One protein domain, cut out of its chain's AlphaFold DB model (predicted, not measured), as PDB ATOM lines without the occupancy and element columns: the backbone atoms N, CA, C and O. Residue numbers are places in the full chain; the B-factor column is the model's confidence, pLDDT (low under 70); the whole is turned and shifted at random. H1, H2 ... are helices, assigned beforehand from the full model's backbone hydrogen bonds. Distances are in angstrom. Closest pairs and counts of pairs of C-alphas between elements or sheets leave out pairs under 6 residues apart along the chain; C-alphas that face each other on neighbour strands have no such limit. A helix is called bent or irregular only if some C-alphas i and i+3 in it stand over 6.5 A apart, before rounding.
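Overview. This is residues 64 to 182 of the 437 residues of an uncharacterized protein of Pterula gracilis (UniProt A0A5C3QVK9). Helices crossed over one another form a compact body: H2 lies in the middle between H1 and H4 and crosses both, and H3 sits beside this group against the end of H1. H5, the longest helix, touches H4 with its first residues, 154 to 158, and runs on with a kink near residue 166 along one side of the body, and after it the printed part folds back to place the short H6 on H3. The printed part has 119 residues with six named helices, H1 to H6 in order, and no named strand; the class is all helix. It is compact, with a radius of gyration of the C-alphas of 14.1 A, and spans 45 by 30 by 22 A.

Along the chain. Residues 64 to 77 hold no named element. H1 is residues 78 to 89, 16.4 A long, with C-alpha 78 at (102.721, 116.410, 72.305). H2 is residues 99 to 108, 14.2 A, and H3 is residues 116 to 122. H4 is residues 127 to 138, 15.9 A. H5 is residues 154 to 172, 24.1 A, with C-alpha 154 at (106.083, 96.027, 88.992). It is irregular, with C-alphas 167 and 170 7.8 A apart, and has a kink of 45 degrees near residue 166. H6 is residues 178 to 181, with C-alpha 181 at (86.005, 100.957, 85.071).

Arrangement. H1 touches H2 with its residues 79 to 84 alone, at a steep tilt of 59 degrees, the same way; the closest C-alphas, of Val 80 and Val 101, are 5.3 A apart. H1 touches H3 with residues 84 to 88 alone, closest at the C-alphas of Ala 87 and Ala 117, 5.0 A. H2 touches H4, only just about perpendicular at 71 degrees, with the C-alphas of Ala 103 and Val 134 closest at 4.7 A. H3 is the hub, touching H1, H2, H4 and H6. It only just touches H2, with 3 pairs of C-alphas within 8 A, the closest those of Ala 106 and Phe 121, 5.7 A. H3 and H4 only just touch, and only at the corner by their link; the C-alphas of Phe 121 and Thr 130 are closest, 6.3 A. H5 touches H4 with residues 154 to 158 alone, at a steep tilt of 50 degrees, opposite ways; the closest C-alphas, of Ala 131 and Val 154, are 5.6 A apart. H6 touches H3, closest at the C-alphas of Trp 119 and His 181, 6.2 A. H1 and H4 are apart. In H1, H2 and H4 every O i to N i+4 pair is within hydrogen-bond range, in H5 12 of 15 and in H3 1 of 3, with 3 of 4 O i to N i+3 pairs; H6 is too short for an i+4 pair.

Size, cuts and confidence. The C-alphas farthest apart, of Ser 69 and Ala 174, are 44.6 A apart. The printed part has no cut. The link from H4 to H5 is long, 15 residues; its residues 145 to 146 pair in parallel with residues 73 to 74. The mean pLDDT of the printed part is 96.0, and no printed residue is under 70.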
ATOM      1  N   SER A  64     113.448 119.646  71.870       96.75
ATOM      2  CA  SER A  64     112.086 119.966  71.446       96.75
ATOM      3  C   SER A  64     111.119 119.684  72.596       96.75
ATOM      4  O   SER A  64     111.509 118.987  73.531       96.75
ATOM      5  N   PRO A  65     109.864 120.175  72.555       97.31
ATOM      6  CA  PRO A  65     108.912 119.988  73.646       97.31
ATOM      7  C   PRO A  65     108.805 118.526  74.096       97.31
ATOM      8  O   PRO A  65     108.285 117.661  73.392       97.31
ATOM      9  N   GLY A  66     109.337 118.259  75.282       95.75
ATOM     10  CA  GLY A  66     109.391 116.956  75.914       95.75
ATOM     11  C   GLY A  66     110.432 115.960  75.391       95.75
ATOM     12  O   GLY A  66     110.409 114.843  75.900       95.75
ATOM     13  N   ILE A  67     111.324 116.314  74.461       97.62
ATOM     14  CA  ILE A  67     112.429 115.458  73.980       97.62
ATOM     15  C   ILE A  67     113.766 116.048  74.422       97.62
ATOM     16  O   ILE A  67     114.058 117.223  74.184       97.62
ATOM     17  N   PHE A  68     114.598 115.219  75.039       97.19
ATOM     18  CA  PHE A  68     115.898 115.611  75.570       97.19
ATOM     19  C   PHE A  68     117.052 115.207  74.646       97.19
ATOM     20  O   PHE A  68     116.901 114.392  73.738       97.19
ATOM     21  N   SER A  69     118.230 115.784  74.882       96.56
ATOM     22  CA  SER A  69     119.445 115.542  74.094       96.56
ATOM     23  C   SER A  69     119.954 114.103  74.107       96.56
ATOM     24  O   SER A  69     120.682 113.692  73.211       96.56
ATOM     25  N   ASP A  70     119.555 113.334  75.110       94.75
ATOM     26  CA  ASP A  70     119.779 111.892  75.231       94.75
ATOM     27  C   ASP A  70     118.707 111.054  74.503       94.75
ATOM     28  O   ASP A  70     118.685 109.834  74.648       94.75
ATOM     29  N   GLN A  71     117.834 111.696  73.717       96.19
ATOM     30  CA  GLN A  71     116.665 111.122  73.036       96.19
ATOM     31  C   GLN A  71     115.576 110.590  73.979       96.19
ATOM     32  O   GLN A  71     114.614 109.970  73.522       96.19
ATOM     33  N   SER A  72     115.683 110.843  75.284       97.00
ATOM     34  CA  SER A  72     114.637 110.461  76.227       97.00
ATOM     35  C   SER A  72     113.418 111.381  76.108       97.00
ATOM     36  O   SER A  72     113.521 112.573  75.794       97.00
ATOM     37  N   VAL A  73     112.238 110.815  76.356       98.00
ATOM     38  CA  VAL A  73     110.947 111.494  76.208       98.00
ATOM     39  C   VAL A  73     110.331 111.765  77.581       98.00
ATOM     40  O   VAL A  73     110.386 110.931  78.480       98.00
ATOM     41  N   SER A  74     109.707 112.921  77.771       98.06
ATOM     42  CA  SER A  74     109.012 113.286  79.013       98.06
ATOM     43  C   SER A  74     107.517 113.491  78.809       98.06
ATOM     44  O   SER A  74     107.016 113.533  77.686       98.06
ATOM     45  N   SER A  75     106.784 113.688  79.909       97.50
ATOM     46  CA  SER A  75     105.337 113.902  79.850       97.50
ATOM     47  C   SER A  75     104.914 115.161  79.083       97.50
ATOM     48  O   SER A  75     103.747 115.273  78.731       97.50
ATOM     49  N   ARG A  76     105.830 116.095  78.785       97.75
ATOM     50  CA  ARG A  76     105.556 117.292  77.966       97.75
ATOM     51  C   ARG A  76     105.445 117.016  76.464       97.75
ATOM     52  O   ARG A  76     105.053 117.921  75.735       97.75
ATOM     53  N   HIS A  77     105.778 115.808  76.014       98.31
ATOM     54  CA  HIS A  77     105.702 115.437  74.605       98.31
ATOM     55  C   HIS A  77     104.264 115.584  74.064       98.31
ATOM     56  O   HIS A  77     103.330 115.158  74.756       98.31
ATOM     57  N   PRO A  78     104.055 116.144  72.854       98.25
ATOM     58  CA  PRO A  78     102.721 116.410  72.305       98.25
ATOM     59  C   PRO A  78     101.845 115.156  72.258       98.25
ATOM     60  O   PRO A  78     100.749 115.175  72.808       98.25
ATOM     61  N   ASP A  79     102.365 114.030  71.763       97.94
ATOM     62  CA  ASP A  79     101.606 112.770  71.706       97.94
ATOM     63  C   ASP A  79     101.147 112.277  73.089       97.94
ATOM     64  O   ASP A  79     100.078 111.680  73.227       97.94
ATOM     65  N   VAL A  80     101.940 112.536  74.139       98.06
ATOM     66  CA  VAL A  80     101.561 112.195  75.519       98.06
ATOM     67  C   VAL A  80     100.431 113.108  75.980       98.06
ATOM     68  O   VAL A  80      99.473 112.635  76.591       98.06
ATOM     69  N   GLN A  81     100.504 114.405  75.672       98.25
ATOM     70  CA  GLN A  81      99.449 115.364  76.005       98.25
ATOM     71  C   GLN A  81      98.148 115.075  75.251       98.25
ATOM     72  O   GLN A  81      97.077 115.121  75.861       98.25
ATOM     73  N   ASP A  82      98.231 114.707  73.976       97.75
ATOM     74  CA  ASP A  82      97.078 114.317  73.168       97.75
ATOM     75  C   ASP A  82      96.443 113.037  73.708       97.75
ATOM     76  O   ASP A  82      95.230 113.005  73.934       97.75
ATOM     77  N   LEU A  83      97.246 112.022  74.044       97.88
ATOM     78  CA  LEU A  83      96.744 110.808  74.687       97.88
ATOM     79  C   LEU A  83      96.074 111.111  76.035       97.88
ATOM     80  O   LEU A  83      94.996 110.589  76.316       97.88
ATOM     81  N   LEU A  84      96.666 111.970  76.868       97.56
ATOM     82  CA  LEU A  84      96.072 112.383  78.143       97.56
ATOM     83  C   LEU A  84      94.766 113.163  77.943       97.56
ATOM     84  O   LEU A  84      93.820 112.996  78.714       97.56
ATOM     85  N   LYS A  85      94.683 114.002  76.909       97.81
ATOM     86  CA  LYS A  85      93.470 114.747  76.550       97.81
ATOM     87  C   LYS A  85      92.357 113.805  76.084       97.81
ATOM     88  O   LYS A  85      91.211 113.951  76.518       97.81
ATOM     89  N   VAL A  86      92.691 112.806  75.269       97.00
ATOM     90  CA  VAL A  86      91.765 111.738  74.862       97.00
ATOM     91  C   VAL A  86      91.313 110.934  76.083       97.00
ATOM     92  O   VAL A  86      90.116 110.802  76.318       97.00
ATOM     93  N   ALA A  87      92.243 110.504  76.937       96.88
ATOM     94  CA  ALA A  87      91.950 109.747  78.155       96.88
ATOM     95  C   ALA A  87      91.026 110.498  79.134       96.88
ATOM     96  O   ALA A  87      90.263 109.878  79.868       96.88
ATOM     97  N   ARG A  88      91.094 111.834  79.175       96.62
ATOM     98  CA  ARG A  88      90.212 112.659  80.018       96.62
ATOM     99  C   ARG A  88      88.834 112.904  79.413       96.62
ATOM    100  O   ARG A  88      87.911 113.214  80.156       96.62
ATOM    101  N   SER A  89      88.700 112.818  78.092       96.00
ATOM    102  CA  SER A  89      87.439 113.077  77.386       96.00
ATOM    103  C   SER A  89      86.647 111.805  77.077       96.00
ATOM    104  O   SER A  89      85.434 111.881  76.891       96.00
ATOM    105  N   GLN A  90      87.305 110.645  77.038       94.31
ATOM    106  CA  GLN A  90      86.701 109.365  76.669       94.31
ATOM    107  C   GLN A  90      86.684 108.372  77.837       94.31
ATOM    108  O   GLN A  90      87.541 108.385  78.715       94.31
ATOM    109  N   SER A  91      85.712 107.457  77.822       91.06
ATOM    110  CA  SER A  91      85.588 106.359  78.790       91.06
ATOM    111  C   SER A  91      86.356 105.097  78.386       91.06
ATOM    112  O   SER A  91      86.298 104.081  79.075       91.06
ATOM    113  N   TYR A  92      87.086 105.117  77.276       93.88
ATOM    114  CA  TYR A  92      87.938 104.017  76.844       93.88
ATOM    115  C   TYR A  92      89.100 104.560  76.012       93.88
ATOM    116  O   TYR A  92      89.046 105.670  75.496       93.88
ATOM    117  N   LEU A  93      90.164 103.765  75.898       93.62
ATOM    118  CA  LEU A  93      91.301 104.051  75.030       93.62
ATOM    119  C   LEU A  93      91.281 103.031  73.897       93.62
ATOM    120  O   LEU A  93      91.532 101.850  74.144       93.62
ATOM    121  N   ASN A  94      90.956 103.488  72.688       89.56
ATOM    122  CA  ASN A  94      91.020 102.679  71.476       89.56
ATOM    123  C   ASN A  94      92.342 102.941  70.759       89.56
ATOM    124  O   ASN A  94      92.713 104.094  70.559       89.56
ATOM    125  N   GLY A  95      93.011 101.872  70.336       87.12
ATOM    126  CA  GLY A  95      94.197 101.955  69.493       87.12
ATOM    127  C   GLY A  95      95.448 101.341  70.113       87.12
ATOM    128  O   GLY A  95      95.569 101.164  71.326       87.12
ATOM    129  N   ASN A  96      96.388 101.020  69.228       92.88
ATOM    130  CA  ASN A  96      97.734 100.609  69.589       92.88
ATOM    131  C   ASN A  96      98.588 101.868  69.737       92.88
ATOM    132  O   ASN A  96      99.028 102.453  68.751       92.88
ATOM    133  N   PHE A  97      98.790 102.304  70.977       95.81
ATOM    134  CA  PHE A  97      99.659 103.439  71.281       95.81
ATOM    135  C   PHE A  97     101.118 103.000  71.336       95.81
ATOM    136  O   PHE A  97     101.425 101.874  71.733       95.81
ATOM    137  N   ASN A  98     102.026 103.918  71.004       97.62
ATOM    138  CA  ASN A  98     103.448 103.709  71.236       97.62
ATOM    139  C   ASN A  98     103.682 103.408  72.739       97.62
ATOM    140  O   ASN A  98     103.231 104.196  73.580       97.62
ATOM    141  N   PRO A  99     104.381 102.312  73.102       98.12
ATOM    142  CA  PRO A  99     104.635 101.940  74.494       98.12
ATOM    143  C   PRO A  99     105.264 103.054  75.339       98.12
ATOM    144  O   PRO A  99     104.917 103.187  76.511       98.12
ATOM    145  N   ILE A 100     106.135 103.882  74.750       98.25
ATOM    146  CA  ILE A 100     106.799 105.009  75.423       98.25
ATOM    147  C   ILE A 100     105.769 106.071  75.824       98.25
ATOM    148  O   ILE A 100     105.699 106.481  76.984       98.25
ATOM    149  N   VAL A 101     104.923 106.468  74.868       98.25
ATOM    150  CA  VAL A 101     103.852 107.457  75.067       98.25
ATOM    151  C   VAL A 101     102.829 106.940  76.081       98.25
ATOM    152  O   VAL A 101     102.449 107.657  77.007       98.25
ATOM    153  N   TYR A 102     102.434 105.670  75.951       98.50
ATOM    154  CA  TYR A 102     101.504 105.011  76.866       98.50
ATOM    155  C   TYR A 102     102.055 104.942  78.298       98.50
ATOM    156  O   TYR A 102     101.344 105.276  79.247       98.50
ATOM    157  N   ALA A 103     103.324 104.555  78.468       98.50
ATOM    158  CA  ALA A 103     103.970 104.473  79.776       98.50
ATOM    159  C   ALA A 103     104.064 105.847  80.458       98.50
ATOM    160  O   ALA A 103     103.732 105.967  81.639       98.50
ATOM    161  N   LEU A 104     104.457 106.892  79.722       98.50
ATOM    162  CA  LEU A 104     104.517 108.262  80.243       98.50
ATOM    163  C   LEU A 104     103.140 108.792  80.653       98.50
ATOM    164  O   LEU A 104     103.011 109.367  81.736       98.50
ATOM    165  N   ALA A 105     102.110 108.567  79.833       98.50
ATOM    166  CA  ALA A 105     100.739 108.955  80.167       98.50
ATOM    167  C   ALA A 105     100.232 108.222  81.422       98.50
ATOM    168  O   ALA A 105      99.658 108.842  82.321       98.50
ATOM    169  N   ALA A 106     100.502 106.916  81.527       98.44
ATOM    170  CA  ALA A 106     100.145 106.124  82.698       98.44
ATOM    171  C   ALA A 106     100.849 106.634  83.970       98.44
ATOM    172  O   ALA A 106     100.206 106.769  85.015       98.44
ATOM    173  N   LEU A 107     102.145 106.956  83.888       98.38
ATOM    174  CA  LEU A 107     102.921 107.503  85.004       98.38
ATOM    175  C   LEU A 107     102.431 108.895  85.438       98.38
ATOM    176  O   LEU A 107     102.324 109.139  86.640       98.38
ATOM    177  N   ASP A 108     102.063 109.784  84.506       98.12
ATOM    178  CA  ASP A 108     101.549 111.129  84.839       98.12
ATOM    179  C   ASP A 108     100.201 111.092  85.588       98.12
ATOM    180  O   ASP A 108      99.871 111.996  86.365       98.12
ATOM    181  N   LEU A 109      99.428 110.021  85.387       97.75
ATOM    182  CA  LEU A 109      98.149 109.779  86.055       97.75
ATOM    183  C   LEU A 109      98.261 108.873  87.291       97.75
ATOM    184  O   LEU A 109      97.259 108.698  87.987       97.75
ATOM    185  N   LEU A 110      99.433 108.305  87.610       97.38
ATOM    186  CA  LEU A 110      99.591 107.287  88.664       97.38
ATOM    187  C   LEU A 110      99.066 107.752  90.035       97.38
ATOM    188  O   LEU A 110      98.401 106.991  90.732       97.38
ATOM    189  N   TYR A 111      99.311 109.014  90.396       96.06
ATOM    190  CA  TYR A 111      98.907 109.596  91.685       96.06
ATOM    191  C   TYR A 111      97.653 110.479  91.600       96.06
ATOM    192  O   TYR A 111      97.462 111.364  92.431       96.06
ATOM    193  N   LYS A 112      96.794 110.265  90.594       96.44
ATOM    194  CA  LYS A 112      95.565 111.053  90.379       96.44
ATOM    195  C   LYS A 112      94.310 110.164  90.375       96.44
ATOM    196  O   LYS A 112      93.604 110.110  89.373       96.44
ATOM    197  N   PRO A 113      93.988 109.468  91.482       95.62
ATOM    198  CA  PRO A 113      92.930 108.454  91.513       95.62
ATOM    199  C   PRO A 113      91.521 109.049  91.365       95.62
ATOM    200  O   PRO A 113      90.578 108.326  91.065       95.62
ATOM    201  N   CYS A 114      91.365 110.360  91.560       93.94
ATOM    202  CA  CYS A 114      90.102 111.064  91.353       93.94
ATOM    203  C   CYS A 114      89.817 111.379  89.873       93.94
ATOM    204  O   CYS A 114      88.690 111.740  89.546       93.94
ATOM    205  N   GLU A 115      90.807 111.280  88.977       95.75
ATOM    206  CA  GLU A 115      90.589 111.480  87.540       95.75
ATOM    207  C   GLU A 115      90.082 110.184  86.897       95.75
ATOM    208  O   GLU A 115      90.673 109.123  87.085       95.75
ATOM    209  N   GLN A 116      89.047 110.266  86.055       95.38
ATOM    210  CA  GLN A 116      88.566 109.114  85.282       95.38
ATOM    211  C   GLN A 116      89.694 108.478  84.448       95.38
ATOM    212  O   GLN A 116      89.832 107.255  84.406       95.38
ATOM    213  N   ALA A 117      90.555 109.313  83.857       97.25
ATOM    214  CA  ALA A 117      91.684 108.880  83.041       97.25
ATOM    215  C   ALA A 117      92.633 107.928  83.789       97.25
ATOM    216  O   ALA A 117      93.156 106.993  83.187       97.25
ATOM    217  N   HIS A 118      92.820 108.094  85.105       97.00
ATOM    218  CA  HIS A 118      93.638 107.183  85.913       97.00
ATOM    219  C   HIS A 118      93.160 105.732  85.795       97.00
ATOM    220  O   HIS A 118      93.963 104.806  85.657       97.00
ATOM    221  N   TRP A 119      91.846 105.525  85.806       96.19
ATOM    222  CA  TRP A 119      91.240 104.197  85.788       96.19
ATOM    223  C   TRP A 119      91.298 103.533  84.412       96.19
ATOM    224  O   TRP A 119      91.267 102.303  84.326       96.19
ATOM    225  N   LEU A 120      91.500 104.303  83.340       96.56
ATOM    226  CA  LEU A 120      91.749 103.752  82.005       96.56
ATOM    227  C   LEU A 120      93.060 102.971  81.935       96.56
ATOM    228  O   LEU A 120      93.093 101.891  81.344       96.56
ATOM    229  N   PHE A 121      94.111 103.493  82.568       97.31
ATOM    230  CA  PHE A 121      95.428 102.856  82.609       97.31
ATOM    231  C   PHE A 121      95.523 101.835  83.731       97.31
ATOM    232  O   PHE A 121      96.073 100.746  83.558       97.31
ATOM    233  N   TRP A 122      94.972 102.179  84.891       97.19
ATOM    234  CA  TRP A 122      95.279 101.466  86.112       97.19
ATOM    235  C   TRP A 122      94.119 100.619  86.647       97.19
ATOM    236  O   TRP A 122      94.290 100.043  87.711       97.19
ATOM    237  N   SER A 123      92.949 100.518  86.007       95.19
ATOM    238  CA  SER A 123      91.840  99.649  86.483       95.19
ATOM    239  C   SER A 123      92.302  98.236  86.850       95.19
ATOM    240  O   SER A 123      93.251  97.722  86.261       95.19
ATOM    241  N   SER A 124      91.615  97.572  87.784       93.62
ATOM    242  CA  SER A 124      92.007  96.247  88.293       93.62
ATOM    243  C   SER A 124      92.302  95.207  87.196       93.62
ATOM    244  O   SER A 124      93.221  94.405  87.348       93.62
ATOM    245  N   ARG A 125      91.620  95.288  86.042       93.56
ATOM    246  CA  ARG A 125      91.855  94.422  84.869       93.56
ATOM    247  C   ARG A 125      93.105  94.774  84.054       93.56
ATOM    248  O   ARG A 125      93.730  93.884  83.491       93.56
ATOM    249  N   LYS A 126      93.453  96.061  83.943       95.31
ATOM    250  CA  LYS A 126      94.557  96.553  83.090       95.31
ATOM    251  C   LYS A 126      95.841  96.845  83.864       95.31
ATOM    252  O   LYS A 126      96.908  96.896  83.264       95.31
ATOM    253  N   MET A 127      95.749  96.996  85.184       96.25
ATOM    254  CA  MET A 127      96.830  97.448  86.058       96.25
ATOM    255  C   MET A 127      98.126  96.643  85.886       96.25
ATOM    256  O   MET A 127      99.198  97.232  85.804       96.25
ATOM    257  N   GLN A 128      98.024  95.310  85.796       97.88
ATOM    258  CA  GLN A 128      99.174  94.416  85.622       97.88
ATOM    259  C   GLN A 128      99.869  94.649  84.272       97.88
ATOM    260  O   GLN A 128     101.059  94.950  84.241       97.88
ATOM    261  N   LYS A 129      99.107  94.609  83.171       97.94
ATOM    262  CA  LYS A 129      99.623  94.841  81.812       97.94
ATOM    263  C   LYS A 129     100.237  96.237  81.669       97.94
ATOM    264  O   LYS A 129     101.319  96.387  81.113       97.94
ATOM    265  N   THR A 130      99.576  97.265  82.202       98.31
ATOM    266  CA  THR A 130     100.108  98.635  82.209       98.31
ATOM    267  C   THR A 130     101.421  98.716  82.986       98.31
ATOM    268  O   THR A 130     102.369  99.329  82.502       98.31
ATOM    269  N   ALA A 131     101.515  98.074  84.154       98.44
ATOM    270  CA  ALA A 131     102.741  98.059  84.947       98.44
ATOM    271  C   ALA A 131     103.898  97.348  84.234       98.44
ATOM    272  O   ALA A 131     105.029  97.812  84.330       98.44
ATOM    273  N   GLU A 132     103.636  96.265  83.502       98.50
ATOM    274  CA  GLU A 132     104.645  95.566  82.693       98.50
ATOM    275  C   GLU A 132     105.176  96.454  81.562       98.50
ATOM    276  O   GLU A 132     106.393  96.573  81.402       98.50
ATOM    277  N   ILE A 133     104.287  97.158  80.849       98.38
ATOM    278  CA  ILE A 133     104.680  98.124  79.812       98.38
ATOM    279  C   ILE A 133     105.541  99.232  80.428       98.38
ATOM    280  O   ILE A 133     106.649  99.481  79.955       98.38
ATOM    281  N   VAL A 134     105.077  99.845  81.523       98.44
ATOM    282  CA  VAL A 134     105.832 100.885  82.243       98.44
ATOM    283  C   VAL A 134     107.199 100.365  82.674       98.44
ATOM    284  O   VAL A 134     108.196 101.045  82.470       98.44
ATOM    285  N   ASN A 135     107.274  99.150  83.216       98.44
ATOM    286  CA  ASN A 135     108.528  98.563  83.676       98.44
ATOM    287  C   ASN A 135     109.517  98.334  82.528       98.44
ATOM    288  O   ASN A 135     110.697  98.638  82.682       98.44
ATOM    289  N   SER A 136     109.035  97.827  81.389       98.44
ATOM    290  CA  SER A 136     109.870  97.586  80.206       98.44
ATOM    291  C   SER A 136     110.482  98.877  79.652       98.44
ATOM    292  O   SER A 136     111.665  98.903  79.328       98.44
ATOM    293  N   VAL A 137     109.706  99.965  79.614       98.19
ATOM    294  CA  VAL A 137     110.155 101.272  79.113       98.19
ATOM    295  C   VAL A 137     111.034 101.998  80.135       98.19
ATOM    296  O   VAL A 137     112.058 102.571  79.770       98.19
ATOM    297  N   TYR A 138     110.654 101.982  81.415       97.94
ATOM    298  CA  TYR A 138     111.335 102.742  82.468       97.94
ATOM    299  C   TYR A 138     112.741 102.209  82.767       97.94
ATOM    300  O   TYR A 138     113.656 102.995  82.995       97.94
ATOM    301  N   PHE A 139     112.929 100.885  82.754       97.06
ATOM    302  CA  PHE A 139     114.230 100.248  83.001       97.06
ATOM    303  C   PHE A 139     115.020  99.940  81.723       97.06
ATOM    304  O   PHE A 139     115.999  99.192  81.766       97.06
ATOM    305  N   HIS A 140     114.608 100.501  80.587       97.88
ATOM    306  CA  HIS A 140     115.357 100.375  79.347       97.88
ATOM    307  C   HIS A 140     116.726 101.069  79.459       97.88
ATOM    308  O   HIS A 140     116.853 102.115  80.096       97.88
ATOM    309  N   ASN A 141     117.749 100.493  78.821       95.56
ATOM    310  CA  ASN A 141     119.101 101.049  78.761       95.56
ATOM    311  C   ASN A 141     119.510 101.220  77.287       95.56
ATOM    312  O   ASN A 141     119.643 100.206  76.600       95.56
ATOM    313  N   PRO A 142     119.719 102.453  76.783       93.88
ATOM    314  CA  PRO A 142     119.660 103.744  77.488       93.88
ATOM    315  C   PRO A 142     118.232 104.140  77.929       93.88
ATOM    316  O   PRO A 142     117.267 103.613  77.370       93.88
ATOM    317  N   PRO A 143     118.076 105.045  78.917       94.69
ATOM    318  CA  PRO A 143     116.766 105.441  79.434       94.69
ATOM    319  C   PRO A 143     115.925 106.119  78.349       94.69
ATOM    320  O   PRO A 143     116.309 107.150  77.806       94.69
ATOM    321  N   LEU A 144     114.754 105.552  78.055       97.56
ATOM    322  CA  LEU A 144     113.855 106.075  77.019       97.56
ATOM    323  C   LEU A 144     112.958 107.206  77.521       97.56
ATOM    324  O   LEU A 144     112.426 107.968  76.717       97.56
ATOM    325  N   ILE A 145     112.743 107.301  78.837       97.81
ATOM    326  CA  ILE A 145     111.790 108.243  79.423       97.81
ATOM    327  C   ILE A 145     112.357 109.016  80.609       97.81
ATOM    328  O   ILE A 145     113.080 108.470  81.440       97.81
ATOM    329  N   GLN A 146     111.942 110.276  80.730       96.31
ATOM    330  CA  GLN A 146     112.135 111.110  81.910       96.31
ATOM    331  C   GLN A 146     110.791 111.351  82.596       96.31
ATOM    332  O   GLN A 146     109.922 112.080  82.109       96.31
ATOM    333  N   SER A 147     110.624 110.731  83.759       96.44
ATOM    334  CA  SER A 147     109.416 110.822  84.575       96.44
ATOM    335  C   SER A 147     109.707 111.534  85.894       96.44
ATOM    336  O   SER A 147     110.743 111.318  86.518       96.44
ATOM    337  N   LYS A 148     108.755 112.354  86.360       95.81
ATOM    338  CA  LYS A 148     108.775 112.931  87.721       95.81
ATOM    339  C   LYS A 148     108.444 111.893  88.794       95.81
ATOM    340  O   LYS A 148     108.768 112.075  89.963       95.81
ATOM    341  N   VAL A 149     107.740 110.841  88.393       95.88
ATOM    342  CA  VAL A 149     107.339 109.732  89.249       95.88
ATOM    343  C   VAL A 149     108.424 108.671  89.201       95.88
ATOM    344  O   VAL A 149     108.779 108.198  88.121       95.88
ATOM    345  N   THR A 150     108.912 108.286  90.376       95.38
ATOM    346  CA  THR A 150     109.862 107.191  90.527       95.38
ATOM    347  C   THR A 150     109.149 105.852  90.381       95.38
ATOM    348  O   THR A 150     108.161 105.578  91.064       95.38
ATOM    349  N   TRP A 151     109.661 105.005  89.491       97.56
ATOM    350  CA  TRP A 151     109.194 103.634  89.324       97.56
ATOM    351  C   TRP A 151     110.238 102.669  89.882       97.56
ATOM    352  O   TRP A 151     111.403 102.711  89.495       97.56
ATOM    353  N   VAL A 152     109.831 101.827  90.834       97.31
ATOM    354  CA  VAL A 152     110.749 100.919  91.552       97.31
ATOM    355  C   VAL A 152     110.751  99.516  90.942       97.31
ATOM    356  O   VAL A 152     111.744  98.803  91.022       97.31
ATOM    357  N   GLY A 153     109.643  99.125  90.318       97.25
ATOM    358  CA  GLY A 153     109.395  97.761  89.863       97.25
ATOM    359  C   GLY A 153     107.905  97.446  89.861       97.25
ATOM    360  O   GLY A 153     107.115  98.129  90.520       97.25
ATOM    361  N   VAL A 154     107.500  96.413  89.119       98.25
ATOM    362  CA  VAL A 154     106.083  96.027  88.992       98.25
ATOM    363  C   VAL A 154     105.476  95.693  90.355       98.25
ATOM    364  O   VAL A 154     104.461  96.265  90.743       98.25
ATOM    365  N   ARG A 155     106.098  94.791  91.119       98.12
ATOM    366  CA  ARG A 155     105.524  94.268  92.367       98.12
ATOM    367  C   ARG A 155     105.341  95.364  93.417       98.12
ATOM    368  O   ARG A 155     104.272  95.469  94.021       98.12
ATOM    369  N   GLU A 156     106.376  96.162  93.641       97.81
ATOM    370  CA  GLU A 156     106.418  97.213  94.655       97.81
ATOM    371  C   GLU A 156     105.440  98.335  94.301       97.81
ATOM    372  O   GLU A 156     104.642  98.748  95.147       97.81
ATOM    373  N   SER A 157     105.440  98.767  93.037       97.75
ATOM    374  CA  SER A 157     104.584  99.861  92.571       97.75
ATOM    375  C   SER A 157     103.111  99.454  92.555       97.75
ATOM    376  O   SER A 157     102.258 100.232  92.981       97.75
ATOM    377  N   LEU A 158     102.786  98.215  92.165       97.31
ATOM    378  CA  LEU A 158     101.412  97.708  92.237       97.31
ATOM    379  C   LEU A 158     100.925  97.543  93.678       97.31
ATOM    380  O   LEU A 158      99.763  97.835  93.972       97.31
ATOM    381  N   ASN A 159     101.792  97.100  94.592       97.31
ATOM    382  CA  ASN A 159     101.446  97.033  96.007       97.31
ATOM    383  C   ASN A 159     101.168  98.431  96.578       97.31
ATOM    384  O   ASN A 159     100.162  98.628  97.261       97.31
ATOM    385  N   PHE A 160     102.016  99.414  96.258       96.62
ATOM    386  CA  PHE A 160     101.775 100.809  96.623       96.62
ATOM    387  C   PHE A 160     100.438 101.301  96.060       96.62
ATOM    388  O   PHE A 160      99.619 101.831  96.806       96.62
ATOM    389  N   LEU A 161     100.179 101.060  94.773       96.00
ATOM    390  CA  LEU A 161      98.979 101.530  94.090       96.00
ATOM    391  C   LEU A 161      97.694 100.937  94.684       96.00
ATOM    392  O   LEU A 161      96.716 101.660  94.863       96.00
ATOM    393  N   ARG A 162      97.695  99.651  95.060       95.38
ATOM    394  CA  ARG A 162      96.562  99.010  95.754       95.38
ATOM    395  C   ARG A 162      96.271  99.666  97.104       95.38
ATOM    396  O   ARG A 162      95.119  99.988  97.390       95.38
ATOM    397  N   ASN A 163      97.306  99.899  97.911       95.69
ATOM    398  CA  ASN A 163      97.159 100.554  99.215       95.69
ATOM    399  C   ASN A 163      96.705 102.011  99.063       95.69
ATOM    400  O   ASN A 163      95.823 102.470  99.788       95.69
ATOM    401  N   TYR A 164      97.270 102.715  98.083       94.62
ATOM    402  CA  TYR A 164      96.911 104.086  97.757       94.62
ATOM    403  C   TYR A 164      95.463 104.189  97.264       94.62
ATOM    404  O   TYR A 164      94.737 105.089  97.653       94.62
ATOM    405  N   ARG A 165      94.959 103.232  96.486       93.31
ATOM    406  CA  ARG A 165      93.534 103.213  96.123       93.31
ATOM    407  C   ARG A 165      92.622 102.983  97.302       93.31
ATOM    408  O   ARG A 165      91.605 103.664  97.405       93.31
ATOM    409  N   ALA A 166      92.974 102.040  98.170       92.69
ATOM    410  CA  ALA A 166      92.162 101.716  99.332       92.69
ATOM    411  C   ALA A 166      91.951 102.943 100.234       92.69
ATOM    412  O   ALA A 166      90.843 103.142 100.727       92.69
ATOM    413  N   SER A 167      92.967 103.802 100.391       95.31
ATOM    414  CA  SER A 167      92.845 105.026 101.194       95.31
ATOM    415  C   SER A 167      91.988 106.118 100.548       95.31
ATOM    416  O   SER A 167      91.432 106.942 101.266       95.31
ATOM    417  N   TRP A 168      91.828 106.107  99.221       93.19
ATOM    418  CA  TRP A 168      91.017 107.084  98.482       93.19
ATOM    419  C   TRP A 168      89.641 106.557  98.067       93.19
ATOM    420  O   TRP A 168      88.893 107.277  97.406       93.19
ATOM    421  N   LYS A 169      89.288 105.324  98.453       92.69
ATOM    422  CA  LYS A 169      88.083 104.632  97.981       92.69
ATOM    423  C   LYS A 169      86.811 105.459  98.131       92.69
ATOM    424  O   LYS A 169      86.062 105.623  97.175       92.69
ATOM    425  N   THR A 170      86.618 106.052  99.302       93.00
ATOM    426  CA  THR A 170      85.437 106.868  99.606       93.00
ATOM    427  C   THR A 170      85.286 108.082  98.689       93.00
ATOM    428  O   THR A 170      84.168 108.544  98.486       93.00
ATOM    429  N   SER A 171      86.384 108.605  98.132       93.00
ATOM    430  CA  SER A 171      86.376 109.816  97.304       93.00
ATOM    431  C   SER A 171      85.899 109.560  95.876       93.00
ATOM    432  O   SER A 171      85.276 110.435  95.284       93.00
ATOM    433  N   TYR A 172      86.187 108.383  95.312       92.12
ATOM    434  CA  TYR A 172      85.830 108.056  93.927       92.12
ATOM    435  C   TYR A 172      84.682 107.046  93.804       92.12
ATOM    436  O   TYR A 172      84.087 106.959  92.737       92.12
ATOM    437  N   GLU A 173      84.315 106.321  94.868       92.06
ATOM    438  CA  GLU A 173      83.213 105.340  94.836       92.06
ATOM    439  C   GLU A 173      81.854 105.979  94.501       92.06
ATOM    440  O   GLU A 173      81.007 105.333  93.897       92.06
ATOM    441  N   ALA A 174      81.664 107.262  94.822       92.44
ATOM    442  CA  ALA A 174      80.462 108.016  94.457       92.44
ATOM    443  C   ALA A 174      80.460 108.519  92.999       92.44
ATOM    444  O   ALA A 174      79.443 109.032  92.527       92.44
ATOM    445  N   ALA A 175      81.586 108.433  92.284       93.06
ATOM    446  CA  ALA A 175      81.691 108.967  90.936       93.06
ATOM    447  C   ALA A 175      81.008 108.031  89.918       93.06
ATOM    448  O   ALA A 175      81.259 106.826  89.925       93.06
ATOM    449  N   PRO A 176      80.198 108.553  88.977       91.69
ATOM    450  CA  PRO A 176      79.414 107.718  88.059       91.69
ATOM    451  C   PRO A 176      80.289 106.881  87.115       91.69
ATOM    452  O   PRO A 176      79.904 105.790  86.705       91.69
ATOM    453  N   TRP A 177      81.489 107.368  86.791       90.06
ATOM    454  CA  TRP A 177      82.440 106.661  85.935       90.06
ATOM    455  C   TRP A 177      83.141 105.494  86.644       90.06
ATOM    456  O   TRP A 177      83.670 104.608  85.975       90.06
ATOM    457  N   PHE A 178      83.156 105.452  87.980       91.69
ATOM    458  CA  PHE A 178      83.922 104.455  88.729       91.69
ATOM    459  C   PHE A 178      83.413 103.033  88.474       91.69
ATOM    460  O   PHE A 178      84.190 102.151  88.112       91.69
ATOM    461  N   HIS A 179      82.094 102.834  88.538       90.00
ATOM    462  CA  HIS A 179      81.459 101.533  88.301       90.00
ATOM    463  C   HIS A 179      81.635 101.004  86.869       90.00
ATOM    464  O   HIS A 179      81.512  99.801  86.642       90.00
ATOM    465  N   ILE A 180      81.944 101.882  85.908       90.50
ATOM    466  CA  ILE A 180      82.237 101.499  84.520       90.50
ATOM    467  C   ILE A 180      83.622 100.842  84.438       90.50
ATOM    468  O   ILE A 180      83.804  99.842  83.744       90.50
ATOM    469  N   HIS A 181      84.607 101.394  85.149       89.31
ATOM    470  CA  HIS A 181      86.005 100.957  85.071       89.31
ATOM    471  C   HIS A 181      86.373  99.865  86.068       89.31
ATOM    472  O   HIS A 181      87.247  99.039  85.787       89.31
ATOM    473  N   GLU A 182      85.715  99.853  87.219       89.19
ATOM    474  CA  GLU A 182      85.866  98.830  88.238       89.19
ATOM    475  C   GLU A 182      84.511  98.151  88.436       89.19
ATOM    476  O   GLU A 182      83.788  98.467  89.387       89.19
TER     477      GLU A 182